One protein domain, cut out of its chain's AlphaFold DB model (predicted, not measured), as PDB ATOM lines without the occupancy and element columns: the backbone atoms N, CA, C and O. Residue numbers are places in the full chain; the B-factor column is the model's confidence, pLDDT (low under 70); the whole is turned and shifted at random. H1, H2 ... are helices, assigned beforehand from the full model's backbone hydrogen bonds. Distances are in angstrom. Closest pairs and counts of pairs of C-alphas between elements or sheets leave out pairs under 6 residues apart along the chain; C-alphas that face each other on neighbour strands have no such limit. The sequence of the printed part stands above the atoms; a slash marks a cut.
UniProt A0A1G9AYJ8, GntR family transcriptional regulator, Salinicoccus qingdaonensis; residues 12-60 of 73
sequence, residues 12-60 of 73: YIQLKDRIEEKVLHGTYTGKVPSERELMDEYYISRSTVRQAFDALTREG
ATOM      1  N   TYR A  12     -49.164-133.553   5.905       98.00
ATOM      2  CA  TYR A  12     -47.927-132.791   6.084       98.00
ATOM      3  C   TYR A  12     -47.028-132.847   4.837       98.00
ATOM      4  O   TYR A  12     -46.358-131.863   4.545       98.00
ATOM      5  N   ILE A  13     -47.041-133.959   4.089       97.94
ATOM      6  CA  ILE A  13     -46.332-134.084   2.806       97.94
ATOM      7  C   ILE A  13     -47.012-133.194   1.774       97.94
ATOM      8  O   ILE A  13     -46.352-132.386   1.139       97.94
ATOM      9  N   GLN A  14     -48.340-133.255   1.689       98.25
ATOM     10  CA  GLN A  14     -49.072-132.394   0.766       98.25
ATOM     11  C   GLN A  14     -48.822-130.907   1.062       98.25
ATOM     12  O   GLN A  14     -48.560-130.134   0.147       98.25
ATOM     13  N   LEU A  15     -48.855-130.493   2.337       97.75
ATOM     14  CA  LEU A  15     -48.539-129.118   2.726       97.75
ATOM     15  C   LEU A  15     -47.096-128.739   2.362       97.75
ATOM     16  O   LEU A  15     -46.877-127.626   1.885       97.75
ATOM     17  N   LYS A  16     -46.130-129.641   2.583       96.19
ATOM     18  CA  LYS A  16     -44.726-129.453   2.194       96.19
ATOM     19  C   LYS A  16     -44.634-129.082   0.713       96.19
ATOM     20  O   LYS A  16     -44.129-128.011   0.387       96.19
ATOM     21  N   ASP A  17     -45.227-129.913  -0.138       96.06
ATOM     22  CA  ASP A  17     -45.202-129.744  -1.588       96.06
ATOM     23  C   ASP A  17     -45.906-128.438  -1.999       96.06
ATOM     24  O   ASP A  17     -45.404-127.693  -2.837       96.06
ATOM     25  N   ARG A  18     -47.023-128.072  -1.344       95.88
ATOM     26  CA  ARG A  18     -47.694-126.777  -1.580       95.88
ATOM     27  C   ARG A  18     -46.829-125.578  -1.225       95.88
ATOM     28  O   ARG A  18     -46.898-124.557  -1.910       95.88
ATOM     29  N   ILE A  19     -46.071-125.656  -0.136       94.25
ATOM     30  CA  ILE A  19     -45.151-124.586   0.244       94.25
ATOM     31  C   ILE A  19     -44.062-124.465  -0.822       94.25
ATOM     32  O   ILE A  19     -43.830-123.357  -1.294       94.25
ATOM     33  N   GLU A  20     -43.456-125.574  -1.252       92.94
ATOM     34  CA  GLU A  20     -42.432-125.574  -2.305       92.94
ATOM     35  C   GLU A  20     -42.963-125.012  -3.630       92.94
ATOM     36  O   GLU A  20     -42.339-124.122  -4.206       92.94
ATOM     37  N   GLU A  21     -44.153-125.431  -4.072       93.75
ATOM     38  CA  GLU A  21     -44.826-124.872  -5.251       93.75
ATOM     39  C   GLU A  21     -45.000-123.351  -5.130       93.75
ATOM     40  O   GLU A  21     -44.638-122.599  -6.035       93.75
ATOM     41  N   LYS A  22     -45.521-122.865  -3.996       92.94
ATOM     42  CA  LYS A  22     -45.723-121.426  -3.771       92.94
ATOM     43  C   LYS A  22     -44.405-120.647  -3.751       92.94
ATOM     44  O   LYS A  22     -44.397-119.482  -4.147       92.94
ATOM     45  N   VAL A  23     -43.301-121.255  -3.330       89.88
ATOM     46  CA  VAL A  23     -41.964-120.649  -3.418       89.88
ATOM     47  C   VAL A  23     -41.491-120.586  -4.866       89.88
ATOM     48  O   VAL A  23     -41.097-119.516  -5.325       89.88
ATOM     49  N   LEU A  24     -41.590-121.694  -5.604       90.25
ATOM     50  CA  LEU A  24     -41.192-121.780  -7.014       90.25
ATOM     51  C   LEU A  24     -41.964-120.791  -7.896       90.25
ATOM     52  O   LEU A  24     -41.394-120.185  -8.799       90.25
ATOM     53  N   HIS A  25     -43.247-120.584  -7.605       92.75
ATOM     54  CA  HIS A  25     -44.090-119.609  -8.297       92.75
ATOM     55  C   HIS A  25     -43.921-118.166  -7.795       92.75
ATOM     56  O   HIS A  25     -44.634-117.276  -8.255       92.75
ATOM     57  N   GLY A  26     -43.021-117.909  -6.840       89.81
ATOM     58  CA  GLY A  26     -42.779-116.570  -6.295       89.81
ATOM     59  C   GLY A  26     -43.930-116.014  -5.450       89.81
ATOM     60  O   GLY A  26     -43.979-114.815  -5.196       89.81
ATOM     61  N   THR A  27     -44.862-116.861  -5.001       92.69
ATOM     62  CA  THR A  27     -45.923-116.467  -4.057       92.69
ATOM     63  C   THR A  27     -45.351-116.257  -2.655       92.69
ATOM     64  O   THR A  27     -45.722-115.315  -1.962       92.69
ATOM     65  N   TYR A  28     -44.433-117.130  -2.233       90.19
ATOM     66  CA  TYR A  28     -43.692-116.991  -0.982       90.19
ATOM     67  C   TYR A  28     -42.273-116.523  -1.285       90.19
ATOM     68  O   TYR A  28     -41.444-117.288  -1.772       90.19
ATOM     69  N   THR A  29     -41.981-115.258  -0.990       86.19
ATOM     70  CA  THR A  29     -40.671-114.648  -1.250       86.19
ATOM     71  C   THR A  29     -39.944-114.379   0.056       86.19
ATOM     72  O   THR A  29     -40.312-113.480   0.813       86.19
ATOM     73  N   GLY A  30     -38.926-115.186   0.347       81.12
ATOM     74  CA  GLY A  30     -38.102-115.063   1.552       81.12
ATOM     75  C   GLY A  30     -38.814-115.437   2.853       81.12
ATOM     76  O   GLY A  30     -38.129-115.728   3.831       81.12
ATOM     77  N   LYS A  31     -40.158-115.479   2.876       87.81
ATOM     78  CA  LYS A  31     -40.934-115.933   4.027       87.81
ATOM     79  C   LYS A  31     -42.136-116.800   3.689       87.81
ATOM     80  O   LYS A  31     -42.847-116.535   2.725       87.81
ATOM     81  N   VAL A  32     -42.369-117.798   4.542       91.75
ATOM     82  CA  VAL A  32     -43.592-118.614   4.559       91.75
ATOM     83  C   VAL A  32     -44.571-118.091   5.622       91.75
ATOM     84  O   VAL A  32     -44.129-117.436   6.578       91.75
ATOM     85  N   PRO A  33     -45.886-118.353   5.485       94.25
ATOM     86  CA  PRO A  33     -46.859-117.994   6.509       94.25
ATOM     87  C   PRO A  33     -46.569-118.687   7.842       94.25
ATOM     88  O   PRO A  33     -45.898-119.718   7.910       94.25
ATOM     89  N   SER A  34     -47.076-118.112   8.925       93.56
ATOM     90  CA  SER A  34     -47.008-118.703  10.258       93.56
ATOM     91  C   SER A  34     -47.800-120.005  10.352       93.56
ATOM     92  O   SER A  34     -48.707-120.267   9.563       93.56
ATOM     93  N   GLU A  35     -47.510-120.798  11.389       94.75
ATOM     94  CA  GLU A  35     -48.273-122.017  11.667       94.75
ATOM     95  C   GLU A  35     -49.776-121.747  11.741       94.75
ATOM     96  O   GLU A  35     -50.558-122.490  11.163       94.75
ATOM     97  N   ARG A  36     -50.172-120.659  12.414       96.00
ATOM     98  CA  ARG A  36     -51.576-120.276  12.561       96.00
ATOM     99  C   ARG A  36     -52.216-119.952  11.213       96.00
ATOM    100  O   ARG A  36     -53.298-120.446  10.938       96.00
ATOM    101  N   GLU A  37     -51.536-119.180  10.369       96.25
ATOM    102  CA  GLU A  37     -52.044-118.855   9.030       96.25
ATOM    103  C   GLU A  37     -52.204-120.112   8.166       96.25
ATOM    104  O   GLU A  37     -53.207-120.244   7.477       96.25
ATOM    105  N   LEU A  38     -51.272-121.069   8.241       96.44
ATOM    106  CA  LEU A  38     -51.383-122.334   7.505       96.44
ATOM    107  C   LEU A  38     -52.465-123.258   8.075       96.44
ATOM    108  O   LEU A  38     -53.133-123.954   7.312       96.44
ATOM    109  N   MET A  39     -52.651-123.274   9.396       97.44
ATOM    110  CA  MET A  39     -53.765-123.985  10.027       97.44
ATOM    111  C   MET A  39     -55.103-123.427   9.548       97.44
ATOM    112  O   MET A  39     -55.974-124.208   9.177       97.44
ATOM    113  N   ASP A  40     -55.242-122.101   9.526       97.44
ATOM    114  CA  ASP A  40     -56.470-121.419   9.119       97.44
ATOM    115  C   ASP A  40     -56.712-121.561   7.600       97.44
ATOM    116  O   ASP A  40     -57.839-121.807   7.180       97.44
ATOM    117  N   GLU A  41     -55.666-121.465   6.768       96.12
ATOM    118  CA  GLU A  41     -55.769-121.593   5.305       96.12
ATOM    119  C   GLU A  41     -56.138-123.016   4.878       96.12
ATOM    120  O   GLU A  41     -56.993-123.213   4.011       96.12
ATOM    121  N   TYR A  42     -55.472-124.013   5.462       96.44
ATOM    122  CA  TYR A  42     -55.610-125.394   5.017       96.44
ATOM    123  C   TYR A  42     -56.561-126.219   5.873       96.44
ATOM    124  O   TYR A  42     -56.912-127.300   5.423       96.44
ATOM    125  N   TYR A  43     -57.020-125.724   7.027       96.50
ATOM    126  CA  TYR A  43     -57.868-126.432   8.001       96.50
ATOM    127  C   TYR A  43     -57.214-127.682   8.603       96.50
ATOM    128  O   TYR A  43     -57.855-128.708   8.831       96.50
ATOM    129  N   ILE A  44     -55.916-127.588   8.890       96.81
ATOM    130  CA  ILE A  44     -55.116-128.676   9.468       96.81
ATOM    131  C   ILE A  44     -54.660-128.362  10.889       96.81
ATOM    132  O   ILE A  44     -54.635-127.218  11.340       96.81
ATOM    133  N   SER A  45     -54.247-129.406  11.604       97.94
ATOM    134  CA  SER A  45     -53.704-129.260  12.950       97.94
ATOM    135  C   SER A  45     -52.320-128.601  12.950       97.94
ATOM    136  O   SER A  45     -51.527-128.748  12.016       97.94
ATOM    137  N   ARG A  46     -51.976-127.958  14.069       97.31
ATOM    138  CA  ARG A  46     -50.637-127.399  14.299       97.31
ATOM    139  C   ARG A  46     -49.525-128.443  14.149       97.31
ATOM    140  O   ARG A  46     -48.467-128.140  13.607       97.31
ATOM    141  N   SER A  47     -49.749-129.672  14.622       97.81
ATOM    142  CA  SER A  47     -48.752-130.747  14.531       97.81
ATOM    143  C   SER A  47     -48.518-131.196  13.089       97.81
ATOM    144  O   SER A  47     -47.400-131.574  12.752       97.81
ATOM    145  N   THR A  48     -49.530-131.122  12.221       98.06
ATOM    146  CA  THR A  48     -49.380-131.350  10.777       98.06
ATOM    147  C   THR A  48     -48.510-130.268  10.138       98.06
ATOM    148  O   THR A  48     -47.602-130.596   9.378       98.06
ATOM    149  N   VAL A  49     -48.731-128.992  10.484       97.69
ATOM    150  CA  VAL A  49     -47.901-127.884   9.979       97.69
ATOM    151  C   VAL A  49     -46.447-128.034  10.421       97.69
ATOM    152  O   VAL A  49     -45.541-127.952   9.595       97.69
ATOM    153  N   ARG A  50     -46.218-128.341  11.702       96.31
ATOM    154  CA  ARG A  50     -44.870-128.569  12.238       96.31
ATOM    155  C   ARG A  50     -44.141-129.702  11.536       96.31
ATOM    156  O   ARG A  50     -42.984-129.537  11.186       96.31
ATOM    157  N   GLN A  51     -44.825-130.811  11.260       97.75
ATOM    158  CA  GLN A  51     -44.231-131.915  10.501       97.75
ATOM    159  C   GLN A  51     -43.815-131.496   9.083       97.75
ATOM    160  O   GLN A  51     -42.765-131.925   8.610       97.75
ATOM    161  N   ALA A  52     -44.596-130.640   8.414       97.00
ATOM    162  CA  ALA A  52     -44.227-130.101   7.106       97.00
ATOM    163  C   ALA A  52     -42.989-129.190   7.206       97.00
ATOM    164  O   ALA A  52     -42.047-129.335   6.427       97.00
ATOM    165  N   PHE A  53     -42.948-128.302   8.202       95.50
ATOM    166  CA  PHE A  53     -41.790-127.441   8.458       95.50
ATOM    167  C   PHE A  53     -40.535-128.231   8.835       95.50
ATOM    168  O   PHE A  53     -39.454-127.928   8.329       95.50
ATOM    169  N   ASP A  54     -40.663-129.267   9.661       94.88
ATOM    170  CA  ASP A  54     -39.564-130.159  10.030       94.88
ATOM    171  C   ASP A  54     -39.020-130.900   8.802       94.88
ATOM    172  O   ASP A  54     -37.803-131.040   8.652       94.88
ATOM    173  N   ALA A  55     -39.900-131.335   7.890       95.75
ATOM    174  CA  ALA A  55     -39.504-131.961   6.632       95.75
ATOM    175  C   ALA A  55     -38.720-130.988   5.733       95.75
ATOM    176  O   ALA A  55     -37.594-131.304   5.353       95.75
ATOM    177  N   LEU A  56     -39.250-129.784   5.484       93.75
ATOM    178  CA  LEU A  56     -38.564-128.736   4.709       93.75
ATOM    179  C   LEU A  56     -37.221-128.344   5.330       93.75
ATOM    180  O   LEU A  56     -36.233-128.130   4.635       93.75
ATOM    181  N   THR A  57     -37.174-128.259   6.654       92.25
ATOM    182  CA  THR A  57     -35.961-127.933   7.401       92.25
ATOM    183  C   THR A  57     -34.901-129.018   7.242       92.25
ATOM    184  O   THR A  57     -33.729-128.720   7.017       92.25
ATOM    185  N   ARG A  58     -35.299-130.290   7.349       93.25
ATOM    186  CA  ARG A  58     -34.406-131.438   7.147       93.25
ATOM    187  C   ARG A  58     -33.881-131.506   5.712       93.25
ATOM    188  O   ARG A  58     -32.744-131.918   5.516       93.25
ATOM    189  N   GLU A  59     -34.684-131.080   4.743       92.94
ATOM    190  CA  GLU A  59     -34.313-130.977   3.327       92.94
ATOM    191  C   GLU A  59     -33.493-129.710   3.007       92.94
ATOM    192  O   GLU A  59     -33.108-129.496   1.861       92.94
ATOM    193  N   GLY A  60     -33.202-128.861   4.002       89.19
ATOM    194  CA  GLY A  60     -32.433-127.632   3.804       89.19
ATOM    195  C   GLY A  60     -33.183-126.559   3.011       89.19
ATOM    196  O   GLY A  60     -32.551-125.700   2.406       89.19
TER     197      GLY A  60
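AT A GLANCE: This is residues 12 to 60 of the 73 residues of the protein "GntR family transcriptional regulator" of Salinicoccus qingdaonensis (UniProt A0A1G9AYJ8). Two helices of 13 residues, H1 and H3, meet where the first residues of H1, 12 to 16, pack on the middle of H3 near Ala 52, and from there H1 slants away from H3 at a steep tilt of 58 degrees. The short helix H2 packs crosswise on the first part of H3, and the link of residues 25 to 34 leads back from the far end of H1 to H2. The printed part has 49 residues, with three named helices in the order H1, H2, H3 and no named strand; its class is all helix. It is compact, with a radius of gyration of the C-alphas of 10.0 A, and spans 25 by 22 by 16 A.

HOW THE PARTS SIT: Start at H3, residues 46 to 58, which touches both other helices. H1, residues 12 to 24, touches it with residues 12 to 16 alone; look at Tyr 12 and Ala 52, whose C-alphas are the closest pair at 4.7 A. H1 and H3 run the same way at a steep tilt of 58 degrees. H2, residues 35 to 42, touches residues 46 to 50 of H3, and the closest C-alphas are those of Glu 35 and Val 49, 6.1 A apart. The lines of H2 and H3 are only just about perpendicular, at 73 degrees. H1 and H2 are only just apart, with their closest C-alphas at 8.3 A. In H1, H2 and H3 every O i to N i+4 pair is within hydrogen-bond range.

IN THESE COORDINATES: Find C-alpha 12 at (-47.927, -132.791, 6.084); from there H1 runs 18.4 A to C-alpha 24. H2 begins at C-alpha 35, at (-48.273, -122.017, 11.667), and runs 10.5 A to C-alpha 42. H3 runs 18.2 A from C-alpha 46 to C-alpha 58, at (-34.406, -131.438, 7.147).

THE WHOLE: The two C-alphas farthest apart are those of Gly 26 and Ser 47, at 25.9 A. The printed part has no cut. The link from H1 to H2, 10 residues, is short, and the link from H2 to H3, 3 residues, is tight. In the B-factor column you will find a mean pLDDT of the printed part of 94.4, and no printed residue is under 70.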